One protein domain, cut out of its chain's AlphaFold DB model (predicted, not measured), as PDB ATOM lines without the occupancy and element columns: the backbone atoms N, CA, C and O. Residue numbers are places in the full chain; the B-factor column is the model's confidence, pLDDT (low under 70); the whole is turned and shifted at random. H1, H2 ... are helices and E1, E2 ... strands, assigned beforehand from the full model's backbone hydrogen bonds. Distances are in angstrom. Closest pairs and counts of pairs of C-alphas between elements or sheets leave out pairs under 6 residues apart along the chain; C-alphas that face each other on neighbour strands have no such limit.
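AT A GLANCE: This is residues 5 to 83 of the 85 residues of an uncharacterized protein of marine sediment metagenome (UniProt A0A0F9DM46). Here a twisted sheet of four antiparallel strands has helix H2 over one face, while H1 crosses one end of the sheet and H3 folds back from H2 to meet H1. The links E1 to E2 and E3 to E4 lie at the end of the sheet far from H1. The printed part has 79 residues, with three named helices and four named strands in the order H1 E1 E2 E3 E4 H2 H3; the sheet runs E1, E2, E3, E4, and the class is mixed, helices and strands. The whole is compact, with a radius of gyration of the C-alphas of 12.8 A and spans of 35 by 29 by 19 A.

HOW THE PARTS SIT: Start at H1, residues 5 to 14, and go on to E1, residues 18 to 23, E2, residues 30 to 36, E3, residues 39 to 43, and E4, residues 54 to 57. These strands form a meander, each strand the antiparallel neighbour of the one before, and each neighbour pair is a hairpin. Between E1 and E2 look for N 19 and O 33, within hydrogen-bond range at 2.9 A; between E2 and E3 for N 34 and O 41 at 2.8 A; between E3 and E4 for N 42 and O 55 at 2.8 A. H1 only grazes the sheet, with its residues 8 to 12. Next comes H2, residues 59 to 67, on the sheet at a height of 10.0 A. H2 touches H1, about perpendicular at 84 degrees, and their closest C-alphas, of Lys 8 and Trp 59, are 6.9 A apart. Last is H3, residues 72 to 82, which is not on the sheet, but only just, with 4 pairs of C-alphas within 10 A. H3 only just touches H1, with 3 pairs of C-alphas within 8 A; the closest, of Gln 10 and Trp 82, are 6.3 A apart. H2 and H3 are close but not clearly touching, with a shallow tilt of 31 degrees, opposite ways; their closest C-alphas, of Tyr 66 and Met 78, are 7.7 A apart. In H1, H2 and H3 every O i to N i+4 pair is within hydrogen-bond range.

IN THESE COORDINATES: Find C-alpha 5 at (1.722, -34.164, 21.888); from there H1 runs 14.1 A to C-alpha 14. E1 spans 13.4 A, E2 17.2 A, E3 12.9 A and E4 9.3 A. H2 begins at C-alpha 59, at (-3.633, -32.847, 26.832), and spans 12.4 A. H3 runs 15.0 A and ends at C-alpha 82, at (-0.779, -22.308, 19.290).

THE WHOLE: The two C-alphas farthest apart, of Lys 13 and Thr 50, are 35.6 A apart. The printed part has no cut and no long link. The mean pLDDT of the printed part is 91.1, and residues 45 to 52 are under 70.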
ATOM      1  N   GLU A   5       0.281 -34.420  21.860       97.38
ATOM      2  CA  GLU A   5       1.722 -34.164  21.888       97.38
ATOM      3  C   GLU A   5       2.107 -32.869  21.159       97.38
ATOM      4  O   GLU A   5       3.051 -32.190  21.577       97.38
ATOM      5  N   ASP A   6       1.366 -32.491  20.111       97.31
ATOM      6  CA  ASP A   6       1.595 -31.242  19.378       97.31
ATOM      7  C   ASP A   6       1.360 -30.041  20.301       97.31
ATOM      8  O   ASP A   6       2.188 -29.127  20.368       97.31
ATOM      9  N   PHE A   7       0.270 -30.074  21.073       97.44
ATOM     10  CA  PHE A   7      -0.063 -29.036  22.050       97.44
ATOM     11  C   PHE A   7       0.954 -28.985  23.183       97.44
ATOM     12  O   PHE A   7       1.429 -27.900  23.519       97.44
ATOM     13  N   LYS A   8       1.359 -30.142  23.723       97.12
ATOM     14  CA  LYS A   8       2.386 -30.212  24.773       97.12
ATOM     15  C   LYS A   8       3.704 -29.588  24.308       97.12
ATOM     16  O   LYS A   8       4.313 -28.788  25.023       97.12
ATOM     17  N   LYS A   9       4.126 -29.895  23.075       96.69
ATOM     18  CA  LYS A   9       5.333 -29.324  22.461       96.69
ATOM     19  C   LYS A   9       5.222 -27.809  22.295       96.69
ATOM     20  O   LYS A   9       6.165 -27.098  22.649       96.69
ATOM     21  N   GLN A  10       4.097 -27.309  21.783       97.12
ATOM     22  CA  GLN A  10       3.900 -25.868  21.599       97.12
ATOM     23  C   GLN A  10       3.795 -25.119  22.923       97.12
ATOM     24  O   GLN A  10       4.422 -24.073  23.070       97.12
ATOM     25  N   ALA A  11       3.086 -25.671  23.909       96.94
ATOM     26  CA  ALA A  11       2.978 -25.073  25.230       96.94
ATOM     27  C   ALA A  11       4.350 -24.917  25.887       96.94
ATOM     28  O   ALA A  11       4.688 -23.828  26.347       96.94
ATOM     29  N   LYS A  12       5.192 -25.959  25.832       96.12
ATOM     30  CA  LYS A  12       6.571 -25.889  26.333       96.12
ATOM     31  C   LYS A  12       7.416 -24.876  25.557       96.12
ATOM     32  O   LYS A  12       8.113 -24.068  26.163       96.12
ATOM     33  N   LYS A  13       7.344 -24.893  24.221       96.25
ATOM     34  CA  LYS A  13       8.126 -24.001  23.347       96.25
ATOM     35  C   LYS A  13       7.764 -22.526  23.543       96.25
ATOM     36  O   LYS A  13       8.654 -21.685  23.604       96.25
ATOM     37  N   LYS A  14       6.469 -22.215  23.618       96.00
ATOM     38  CA  LYS A  14       5.931 -20.847  23.695       96.00
ATOM     39  C   LYS A  14       5.650 -20.395  25.134       96.00
ATOM     40  O   LYS A  14       5.169 -19.285  25.321       96.00
ATOM     41  N   LYS A  15       5.958 -21.232  26.135       96.19
ATOM     42  CA  LYS A  15       5.680 -21.003  27.565       96.19
ATOM     43  C   LYS A  15       4.201 -20.674  27.835       96.19
ATOM     44  O   LYS A  15       3.890 -19.774  28.607       96.19
ATOM     45  N   ILE A  16       3.290 -21.394  27.176       96.44
ATOM     46  CA  ILE A  16       1.843 -21.205  27.347       96.44
ATOM     47  C   ILE A  16       1.434 -21.776  28.704       96.44
ATOM     48  O   ILE A  16       1.610 -22.967  28.952       96.44
ATOM     49  N   THR A  17       0.863 -20.926  29.554       96.88
ATOM     50  CA  THR A  17       0.355 -21.297  30.885       96.88
ATOM     51  C   THR A  17      -1.170 -21.313  30.962       96.88
ATOM     52  O   THR A  17      -1.739 -21.885  31.890       96.88
ATOM     53  N   ARG A  18      -1.857 -20.715  29.982       95.69
ATOM     54  CA  ARG A  18      -3.320 -20.702  29.891       95.69
ATOM     55  C   ARG A  18      -3.767 -20.634  28.439       95.69
ATOM     56  O   ARG A  18      -3.176 -19.895  27.659       95.69
ATOM     57  N   TRP A  19      -4.840 -21.344  28.106       96.00
ATOM     58  CA  TRP A  19      -5.571 -21.183  26.852       96.00
ATOM     59  C   TRP A  19      -7.057 -20.951  27.141       96.00
ATOM     60  O   TRP A  19      -7.749 -21.860  27.596       96.00
ATOM     61  N   GLY A  20      -7.530 -19.724  26.908       93.81
ATOM     62  CA  GLY A  20      -8.945 -19.368  27.026       93.81
ATOM     63  C   GLY A  20      -9.739 -19.852  25.814       93.81
ATOM     64  O   GLY A  20      -9.302 -19.676  24.680       93.81
ATOM     65  N   ILE A  21     -10.894 -20.465  26.061       91.50
ATOM     66  CA  ILE A  21     -11.773 -21.022  25.024       91.50
ATOM     67  C   ILE A  21     -12.960 -20.091  24.777       91.50
ATOM     68  O   ILE A  21     -13.376 -19.903  23.639       91.50
ATOM     69  N   HIS A  22     -13.521 -19.525  25.844       88.81
ATOM     70  CA  HIS A  22     -14.629 -18.578  25.786       88.81
ATOM     71  C   HIS A  22     -14.677 -17.758  27.075       88.81
ATOM     72  O   HIS A  22     -14.048 -18.117  28.069       88.81
ATOM     73  N   ASN A  23     -15.470 -16.690  27.068       89.94
ATOM     74  CA  ASN A  23     -15.749 -15.902  28.263       89.94
ATOM     75  C   ASN A  23     -17.136 -16.258  28.815       89.94
ATOM     76  O   ASN A  23     -18.074 -16.446  28.039       89.94
ATOM     77  N   CYS A  24     -17.276 -16.346  30.139       85.44
ATOM     78  CA  CYS A  24     -18.563 -16.535  30.806       85.44
ATOM     79  C   CYS A  24     -19.502 -15.391  30.405       85.44
ATOM     80  O   CYS A  24     -19.140 -14.225  30.540       85.44
ATOM     81  N   SER A  25     -20.711 -15.697  29.937       85.19
ATOM     82  CA  SER A  25     -21.664 -14.668  29.494       85.19
ATOM     83  C   SER A  25     -22.167 -13.774  30.632       85.19
ATOM     84  O   SER A  25     -22.589 -12.653  30.370       85.19
ATOM     85  N   GLY A  26     -22.113 -14.253  31.881       84.44
ATOM     86  CA  GLY A  26     -22.541 -13.503  33.064       84.44
ATOM     87  C   GLY A  26     -21.505 -12.494  33.568       84.44
ATOM     88  O   GLY A  26     -21.822 -11.320  33.718       84.44
ATOM     89  N   CYS A  27     -20.268 -12.934  33.829       85.44
ATOM     90  CA  CYS A  27     -19.217 -12.081  34.415       85.44
ATOM     91  C   CYS A  27     -18.022 -11.800  33.493       85.44
ATOM     92  O   CYS A  27     -17.083 -11.122  33.900       85.44
ATOM     93  N   GLY A  28     -18.003 -12.336  32.272       86.19
ATOM     94  CA  GLY A  28     -16.896 -12.150  31.332       86.19
ATOM     95  C   GLY A  28     -15.628 -12.947  31.653       86.19
ATOM     96  O   GLY A  28     -14.641 -12.810  30.932       86.19
ATOM     97  N   TYR A  29     -15.627 -13.792  32.691       87.31
ATOM     98  CA  TYR A  29     -14.449 -14.576  33.068       87.31
ATOM     99  C   TYR A  29     -13.990 -15.508  31.939       87.31
ATOM    100  O   TYR A  29     -14.797 -16.240  31.371       87.31
ATOM    101  N   ALA A  30     -12.690 -15.532  31.646       88.19
ATOM    102  CA  ALA A  30     -12.121 -16.339  30.571       88.19
ATOM    103  C   ALA A  30     -11.996 -17.824  30.955       88.19
ATOM    104  O   ALA A  30     -10.979 -18.243  31.505       88.19
ATOM    105  N   CYS A  31     -12.994 -18.638  30.629       90.50
ATOM    106  CA  CYS A  31     -12.986 -20.087  30.827       90.50
ATOM    107  C   CYS A  31     -11.971 -20.773  29.903       90.50
ATOM    108  O   CYS A  31     -11.837 -20.416  28.727       90.50
ATOM    109  N   GLY A  32     -11.290 -21.811  30.387       94.50
ATOM    110  CA  GLY A  32     -10.398 -22.580  29.524       94.50
ATOM    111  C   GLY A  32      -9.444 -23.507  30.253       94.50
ATOM    112  O   GLY A  32      -9.734 -23.996  31.338       94.50
ATOM    113  N   TYR A  33      -8.297 -23.770  29.637       96.75
ATOM    114  CA  TYR A  33      -7.298 -24.685  30.175       96.75
ATOM    115  C   TYR A  33      -6.170 -23.938  30.877       96.75
ATOM    116  O   TYR A  33      -5.590 -23.002  30.331       96.75
ATOM    117  N   LEU A  34      -5.823 -24.414  32.067       96.25
ATOM    118  CA  LEU A  34      -4.628 -24.061  32.819       96.25
ATOM    119  C   LEU A  34      -3.539 -25.095  32.542       96.25
ATOM    120  O   LEU A  34      -3.780 -26.297  32.656       96.25
ATOM    121  N   ILE A  35      -2.340 -24.628  32.208       97.38
ATOM    122  CA  ILE A  35      -1.199 -25.462  31.832       97.38
ATOM    123  C   ILE A  35      -0.051 -25.168  32.794       97.38
ATOM    124  O   ILE A  35       0.469 -24.053  32.841       97.38
ATOM    125  N   ASN A  36       0.361 -26.178  33.558       93.88
ATOM    126  CA  ASN A  36       1.496 -26.082  34.470       93.88
ATOM    127  C   ASN A  36       2.451 -27.259  34.245       93.88
ATOM    128  O   ASN A  36       2.263 -28.355  34.782       93.88
ATOM    129  N   GLY A  37       3.462 -27.024  33.405       90.44
ATOM    130  CA  GLY A  37       4.380 -28.063  32.949       90.44
ATOM    131  C   GLY A  37       3.619 -29.150  32.197       90.44
ATOM    132  O   GLY A  37       3.063 -28.898  31.132       90.44
ATOM    133  N   ASP A  38       3.575 -30.346  32.778       91.81
ATOM    134  CA  ASP A  38       2.895 -31.504  32.197       91.81
ATOM    135  C   ASP A  38       1.435 -31.651  32.645       91.81
ATOM    136  O   ASP A  38       0.703 -32.454  32.064       91.81
ATOM    137  N   LYS A  39       1.003 -30.874  33.647       95.56
ATOM    138  CA  LYS A  39      -0.355 -30.921  34.193       95.56
ATOM    139  C   LYS A  39      -1.271 -29.960  33.444       95.56
ATOM    140  O   LYS A  39      -0.899 -28.815  33.185       95.56
ATOM    141  N   VAL A  40      -2.488 -30.421  33.166       97.06
ATOM    142  CA  VAL A  40      -3.552 -29.631  32.542       97.06
ATOM    143  C   VAL A  40      -4.772 -29.660  33.448       97.06
ATOM    144  O   VAL A  40      -5.194 -30.724  33.892       97.06
ATOM    145  N   LYS A  41      -5.355 -28.495  33.708       96.69
ATOM    146  CA  LYS A  41      -6.634 -28.368  34.410       96.69
ATOM    147  C   LYS A  41      -7.605 -27.577  33.555       96.69
ATOM    148  O   LYS A  41      -7.177 -26.763  32.741       96.69
ATOM    149  N   TYR A  42      -8.895 -27.811  33.731       94.06
ATOM    150  CA  TYR A  42      -9.931 -26.979  33.140       94.06
ATOM    151  C   TYR A  42     -10.486 -26.049  34.209       94.06
ATOM    152  O   TYR A  42     -10.857 -26.496  35.290       94.06
ATOM    153  N   ASP A  43     -10.533 -24.770  33.889       92.25
ATOM    154  CA  ASP A  43     -10.983 -23.697  34.752       92.25
ATOM    155  C   ASP A  43     -12.270 -23.109  34.171       92.25
ATOM    156  O   ASP A  43     -12.255 -22.431  33.138       92.25
ATOM    157  N   SER A  44     -13.393 -23.442  34.809       85.25
ATOM    158  CA  SER A  44     -14.703 -22.887  34.467       85.25
ATOM    159  C   SER A  44     -14.939 -21.514  35.083       85.25
ATOM    160  O   SER A  44     -15.838 -20.825  34.610       85.25
ATOM    161  N   GLY A  45     -14.157 -21.125  36.096       69.44
ATOM    162  CA  GLY A  45     -13.805 -19.740  36.390       69.44
ATOM    163  C   GLY A  45     -14.882 -18.731  36.794       69.44
ATOM    164  O   GLY A  45     -14.562 -17.617  37.198       69.44
ATOM    165  N   CYS A  46     -16.154 -19.066  36.647       69.69
ATOM    166  CA  CYS A  46     -17.243 -18.113  36.732       69.69
ATOM    167  C   CYS A  46     -17.864 -18.152  38.131       69.69
ATOM    168  O   CYS A  46     -18.503 -19.137  38.481       69.69
ATOM    169  N   ASP A  47     -17.747 -17.061  38.894       67.56
ATOM    170  CA  ASP A  47     -18.403 -16.909  40.208       67.56
ATOM    171  C   ASP A  47     -19.931 -16.755  40.105       67.56
ATOM    172  O   ASP A  47     -20.640 -16.802  41.109       67.56
ATOM    173  N   CYS A  48     -20.468 -16.579  38.889       68.44
ATOM    174  CA  CYS A  48     -21.915 -16.547  38.659       68.44
ATOM    175  C   CYS A  48     -22.590 -17.868  39.038       68.44
ATOM    176  O   CYS A  48     -23.784 -17.889  39.327       68.44
ATOM    177  N   THR A  49     -21.843 -18.969  39.018       62.72
ATOM    178  CA  THR A  49     -22.255 -20.216  39.641       62.72
ATOM    179  C   THR A  49     -21.358 -20.402  40.855       62.72
ATOM    180  O   THR A  49     -20.148 -20.232  40.777       62.72
ATOM    181  N   THR A  50     -21.914 -20.774  42.006       59.25
ATOM    182  CA  THR A  50     -21.179 -21.000  43.270       59.25
ATOM    183  C   THR A  50     -20.141 -22.143  43.191       59.25
ATOM    184  O   THR A  50     -19.608 -22.597  44.198       59.25
ATOM    185  N   TYR A  51     -19.869 -22.632  41.981       59.84
ATOM    186  CA  TYR A  51     -19.023 -23.748  41.609       59.84
ATOM    187  C   TYR A  51     -17.892 -23.245  40.718       59.84
ATOM    188  O   TYR A  51     -17.772 -23.610  39.545       59.84
ATOM    189  N   ASN A  52     -17.026 -22.420  41.297       62.62
ATOM    190  CA  ASN A  52     -15.777 -22.056  40.660       62.62
ATOM    191  C   ASN A  52     -14.818 -23.267  40.714       62.62
ATOM    192  O   ASN A  52     -14.005 -23.414  41.626       62.62
ATOM    193  N   GLN A  53     -15.017 -24.234  39.809       74.88
ATOM    194  CA  GLN A  53     -14.351 -25.536  39.852       74.88
ATOM    195  C   GLN A  53     -13.238 -25.630  38.814       74.88
ATOM    196  O   GLN A  53     -13.447 -26.007  37.660       74.88
ATOM    197  N   ILE A  54     -12.013 -25.372  39.270       89.00
ATOM    198  CA  ILE A  54     -10.834 -25.898  38.592       89.00
ATOM    199  C   ILE A  54     -10.859 -27.421  38.753       89.00
ATOM    200  O   ILE A  54     -10.774 -27.938  39.866       89.00
ATOM    201  N   ARG A  55     -10.950 -28.144  37.638       90.88
ATOM    202  CA  ARG A  55     -10.982 -29.612  37.603       90.88
ATOM    203  C   ARG A  55      -9.793 -30.185  36.852       90.88
ATOM    204  O   ARG A  55      -9.240 -29.542  35.957       90.88
ATOM    205  N   GLU A  56      -9.413 -31.408  37.198       94.31
ATOM    206  CA  GLU A  56      -8.374 -32.131  36.466       94.31
ATOM    207  C   GLU A  56      -8.792 -32.351  35.006       94.31
ATOM    208  O   GLU A  56      -9.963 -32.563  34.684       94.31
ATOM    209  N   SER A  57      -7.819 -32.251  34.109       96.25
ATOM    210  CA  SER A  57      -7.990 -32.473  32.678       96.25
ATOM    211  C   SER A  57      -6.679 -33.024  32.109       96.25
ATOM    212  O   SER A  57      -5.798 -33.463  32.847       96.25
ATOM    213  N   ASN A  58      -6.548 -33.075  30.790       97.62
ATOM    214  CA  ASN A  58      -5.374 -33.630  30.139       97.62
ATOM    215  C   ASN A  58      -5.150 -32.997  28.759       97.62
ATOM    216  O   ASN A  58      -5.970 -32.240  28.238       97.62
ATOM    217  N   TRP A  59      -4.007 -33.324  28.162       97.81
ATOM    218  CA  TRP A  59      -3.633 -32.847  26.832       97.81
ATOM    219  C   TRP A  59      -4.561 -33.348  25.721       97.81
ATOM    220  O   TRP A  59      -4.725 -32.648  24.723       97.81
ATOM    221  N   GLN A  60      -5.188 -34.518  25.893       98.06
ATOM    222  CA  GLN A  60      -6.162 -35.026  24.928       98.06
ATOM    223  C   GLN A  60      -7.400 -34.125  24.889       98.06
ATOM    224  O   GLN A  60      -7.825 -33.752  23.805       98.06
ATOM    225  N   SER A  61      -7.894 -33.650  26.036       97.25
ATOM    226  CA  SER A  61      -9.018 -32.707  26.085       97.25
ATOM    227  C   SER A  61      -8.730 -31.394  25.349       97.25
ATOM    228  O   SER A  61      -9.616 -30.867  24.684       97.25
ATOM    229  N   ILE A  62      -7.496 -30.875  25.422       97.38
ATOM    230  CA  ILE A  62      -7.079 -29.702  24.632       97.38
ATOM    231  C   ILE A  62      -7.155 -30.014  23.132       97.38
ATOM    232  O   ILE A  62      -7.678 -29.207  22.362       97.38
ATOM    233  N   ALA A  63      -6.642 -31.177  22.721       97.75
ATOM    234  CA  ALA A  63      -6.682 -31.596  21.326       97.75
ATOM    235  C   ALA A  63      -8.123 -31.775  20.835       97.75
ATOM    236  O   ALA A  63      -8.465 -31.270  19.771       97.75
ATOM    237  N   ASP A  64      -8.982 -32.422  21.616       97.50
ATOM    238  CA  ASP A  64     -10.392 -32.613  21.281       97.50
ATOM    239  C   ASP A  64     -11.099 -31.261  21.142       97.50
ATOM    240  O   ASP A  64     -11.702 -30.994  20.106       97.50
ATOM    241  N   GLN A  65     -10.927 -30.353  22.111       96.19
ATOM    242  CA  GLN A  65     -11.470 -28.992  22.037       96.19
ATOM    243  C   GLN A  65     -11.021 -28.257  20.774       96.19
ATOM    244  O   GLN A  65     -11.815 -27.545  20.159       96.19
ATOM    245  N   TYR A  66      -9.758 -28.425  20.384       96.94
ATOM    246  CA  TYR A  66      -9.243 -27.843  19.156       96.94
ATOM    247  C   TYR A  66      -9.904 -28.434  17.912       96.94
ATOM    248  O   TYR A  66     -10.353 -27.710  17.028       96.94
ATOM    249  N   ASN A  67      -9.957 -29.760  17.846       96.75
ATOM    250  CA  ASN A  67     -10.395 -30.498  16.668       96.75
ATOM    251  C   ASN A  67     -11.924 -30.495  16.484       96.75
ATOM    252  O   ASN A  67     -12.388 -30.776  15.383       96.75
ATOM    253  N   MET A  68     -12.699 -30.158  17.521       95.69
ATOM    254  CA  MET A  68     -14.148 -29.945  17.420       95.69
ATOM    255  C   MET A  68     -14.523 -28.663  16.665       95.69
ATOM    256  O   MET A  68     -15.680 -28.504  16.274       95.69
ATOM    257  N   GLN A  69     -13.586 -27.729  16.472       94.31
ATOM    258  CA  GLN A  69     -13.896 -26.474  15.803       94.31
ATOM    259  C   GLN A  69     -14.051 -26.673  14.292       94.31
ATOM    260  O   GLN A  69     -13.184 -27.232  13.626       94.31
ATOM    261  N   THR A  70     -15.150 -26.161  13.743       94.88
ATOM    262  CA  THR A  70     -15.470 -26.215  12.307       94.88
ATOM    263  C   THR A  70     -15.395 -24.842  11.642       94.88
ATOM    264  O   THR A  70     -15.230 -24.751  10.423       94.88
ATOM    265  N   ASN A  71     -15.472 -23.758  12.422       96.25
ATOM    266  CA  ASN A  71     -15.364 -22.400  11.907       96.25
ATOM    267  C   ASN A  71     -13.906 -22.064  11.546       96.25
ATOM    268  O   ASN A  71     -13.032 -22.019  12.413       96.25
ATOM    269  N   LYS A  72     -13.657 -21.775  10.262       95.56
ATOM    270  CA  LYS A  72     -12.316 -21.497   9.724       95.56
ATOM    271  C   LYS A  72     -11.629 -20.296  10.368       95.56
ATOM    272  O   LYS A  72     -10.415 -20.330  10.528       95.56
ATOM    273  N   ASP A  73     -12.364 -19.249  10.719       95.81
ATOM    274  CA  ASP A  73     -11.754 -18.052  11.301       95.81
ATOM    275  C   ASP A  73     -11.359 -18.288  12.757       95.81
ATOM    276  O   ASP A  73     -10.277 -17.885  13.176       95.81
ATOM    277  N   VAL A  74     -12.158 -19.066  13.494       94.00
ATOM    278  CA  VAL A  74     -11.781 -19.500  14.844       94.00
ATOM    279  C   VAL A  74     -10.559 -20.421  14.799       94.00
ATOM    280  O   VAL A  74      -9.639 -20.247  15.594       94.00
ATOM    281  N   ILE A  75     -10.497 -21.345  13.833       95.50
ATOM    282  CA  ILE A  75      -9.317 -22.200  13.628       95.50
ATOM    283  C   ILE A  75      -8.068 -21.348  13.367       95.50
ATOM    284  O   ILE A  75      -7.052 -21.591  14.004       95.50
ATOM    285  N   LYS A  76      -8.138 -20.313  12.516       95.88
ATOM    286  CA  LYS A  76      -6.993 -19.415  12.256       95.88
ATOM    287  C   LYS A  76      -6.494 -18.715  13.521       95.88
ATOM    288  O   LYS A  76      -5.286 -18.640  13.742       95.88
ATOM    289  N   GLU A  77      -7.399 -18.208  14.357       95.12
ATOM    290  CA  GLU A  77      -7.020 -17.573  15.626       95.12
ATOM    291  C   GLU A  77      -6.390 -18.584  16.594       95.12
ATOM    292  O   GLU A  77      -5.387 -18.294  17.252       95.12
ATOM    293  N   MET A  78      -6.909 -19.813  16.627       95.69
ATOM    294  CA  MET A  78      -6.332 -20.898  17.416       95.69
ATOM    295  C   MET A  78      -4.960 -21.333  16.882       95.69
ATOM    296  O   MET A  78      -4.037 -21.506  17.679       95.69
ATOM    297  N   ASP A  79      -4.781 -21.454  15.565       96.75
ATOM    298  CA  ASP A  79      -3.493 -21.746  14.924       96.75
ATOM    299  C   ASP A  79      -2.464 -20.664  15.281       96.75
ATOM    300  O   ASP A  79      -1.343 -20.978  15.689       96.75
ATOM    301  N   LYS A  80      -2.853 -19.383  15.226       96.19
ATOM    302  CA  LYS A  80      -2.010 -18.244  15.621       96.19
ATOM    303  C   LYS A  80      -1.606 -18.322  17.094       96.19
ATOM    304  O   LYS A  80      -0.418 -18.194  17.420       96.19
ATOM    305  N   PHE A  81      -2.565 -18.590  17.982       96.19
ATOM    306  CA  PHE A  81      -2.311 -18.775  19.409       96.19
ATOM    307  C   PHE A  81      -1.325 -19.927  19.656       96.19
ATOM    308  O   PHE A  81      -0.280 -19.736  20.287       96.19
ATOM    309  N   TRP A  82      -1.590 -21.104  19.089       96.12
ATOM    310  CA  TRP A  82      -0.779 -22.308  19.290       96.12
ATOM    311  C   TRP A  82       0.532 -22.309  18.492       96.12
ATOM    312  O   TRP A  82       1.463 -23.034  18.829       96.12
ATOM    313  N   GLY A  83       0.682 -21.434  17.494       95.88
ATOM    314  CA  GLY A  83       1.846 -21.416  16.604       95.88
ATOM    315  C   GLY A  83       1.862 -22.593  15.631       95.88
ATOM    316  O   GLY A  83       2.932 -23.121  15.306       95.88
TER     317      GLY A  83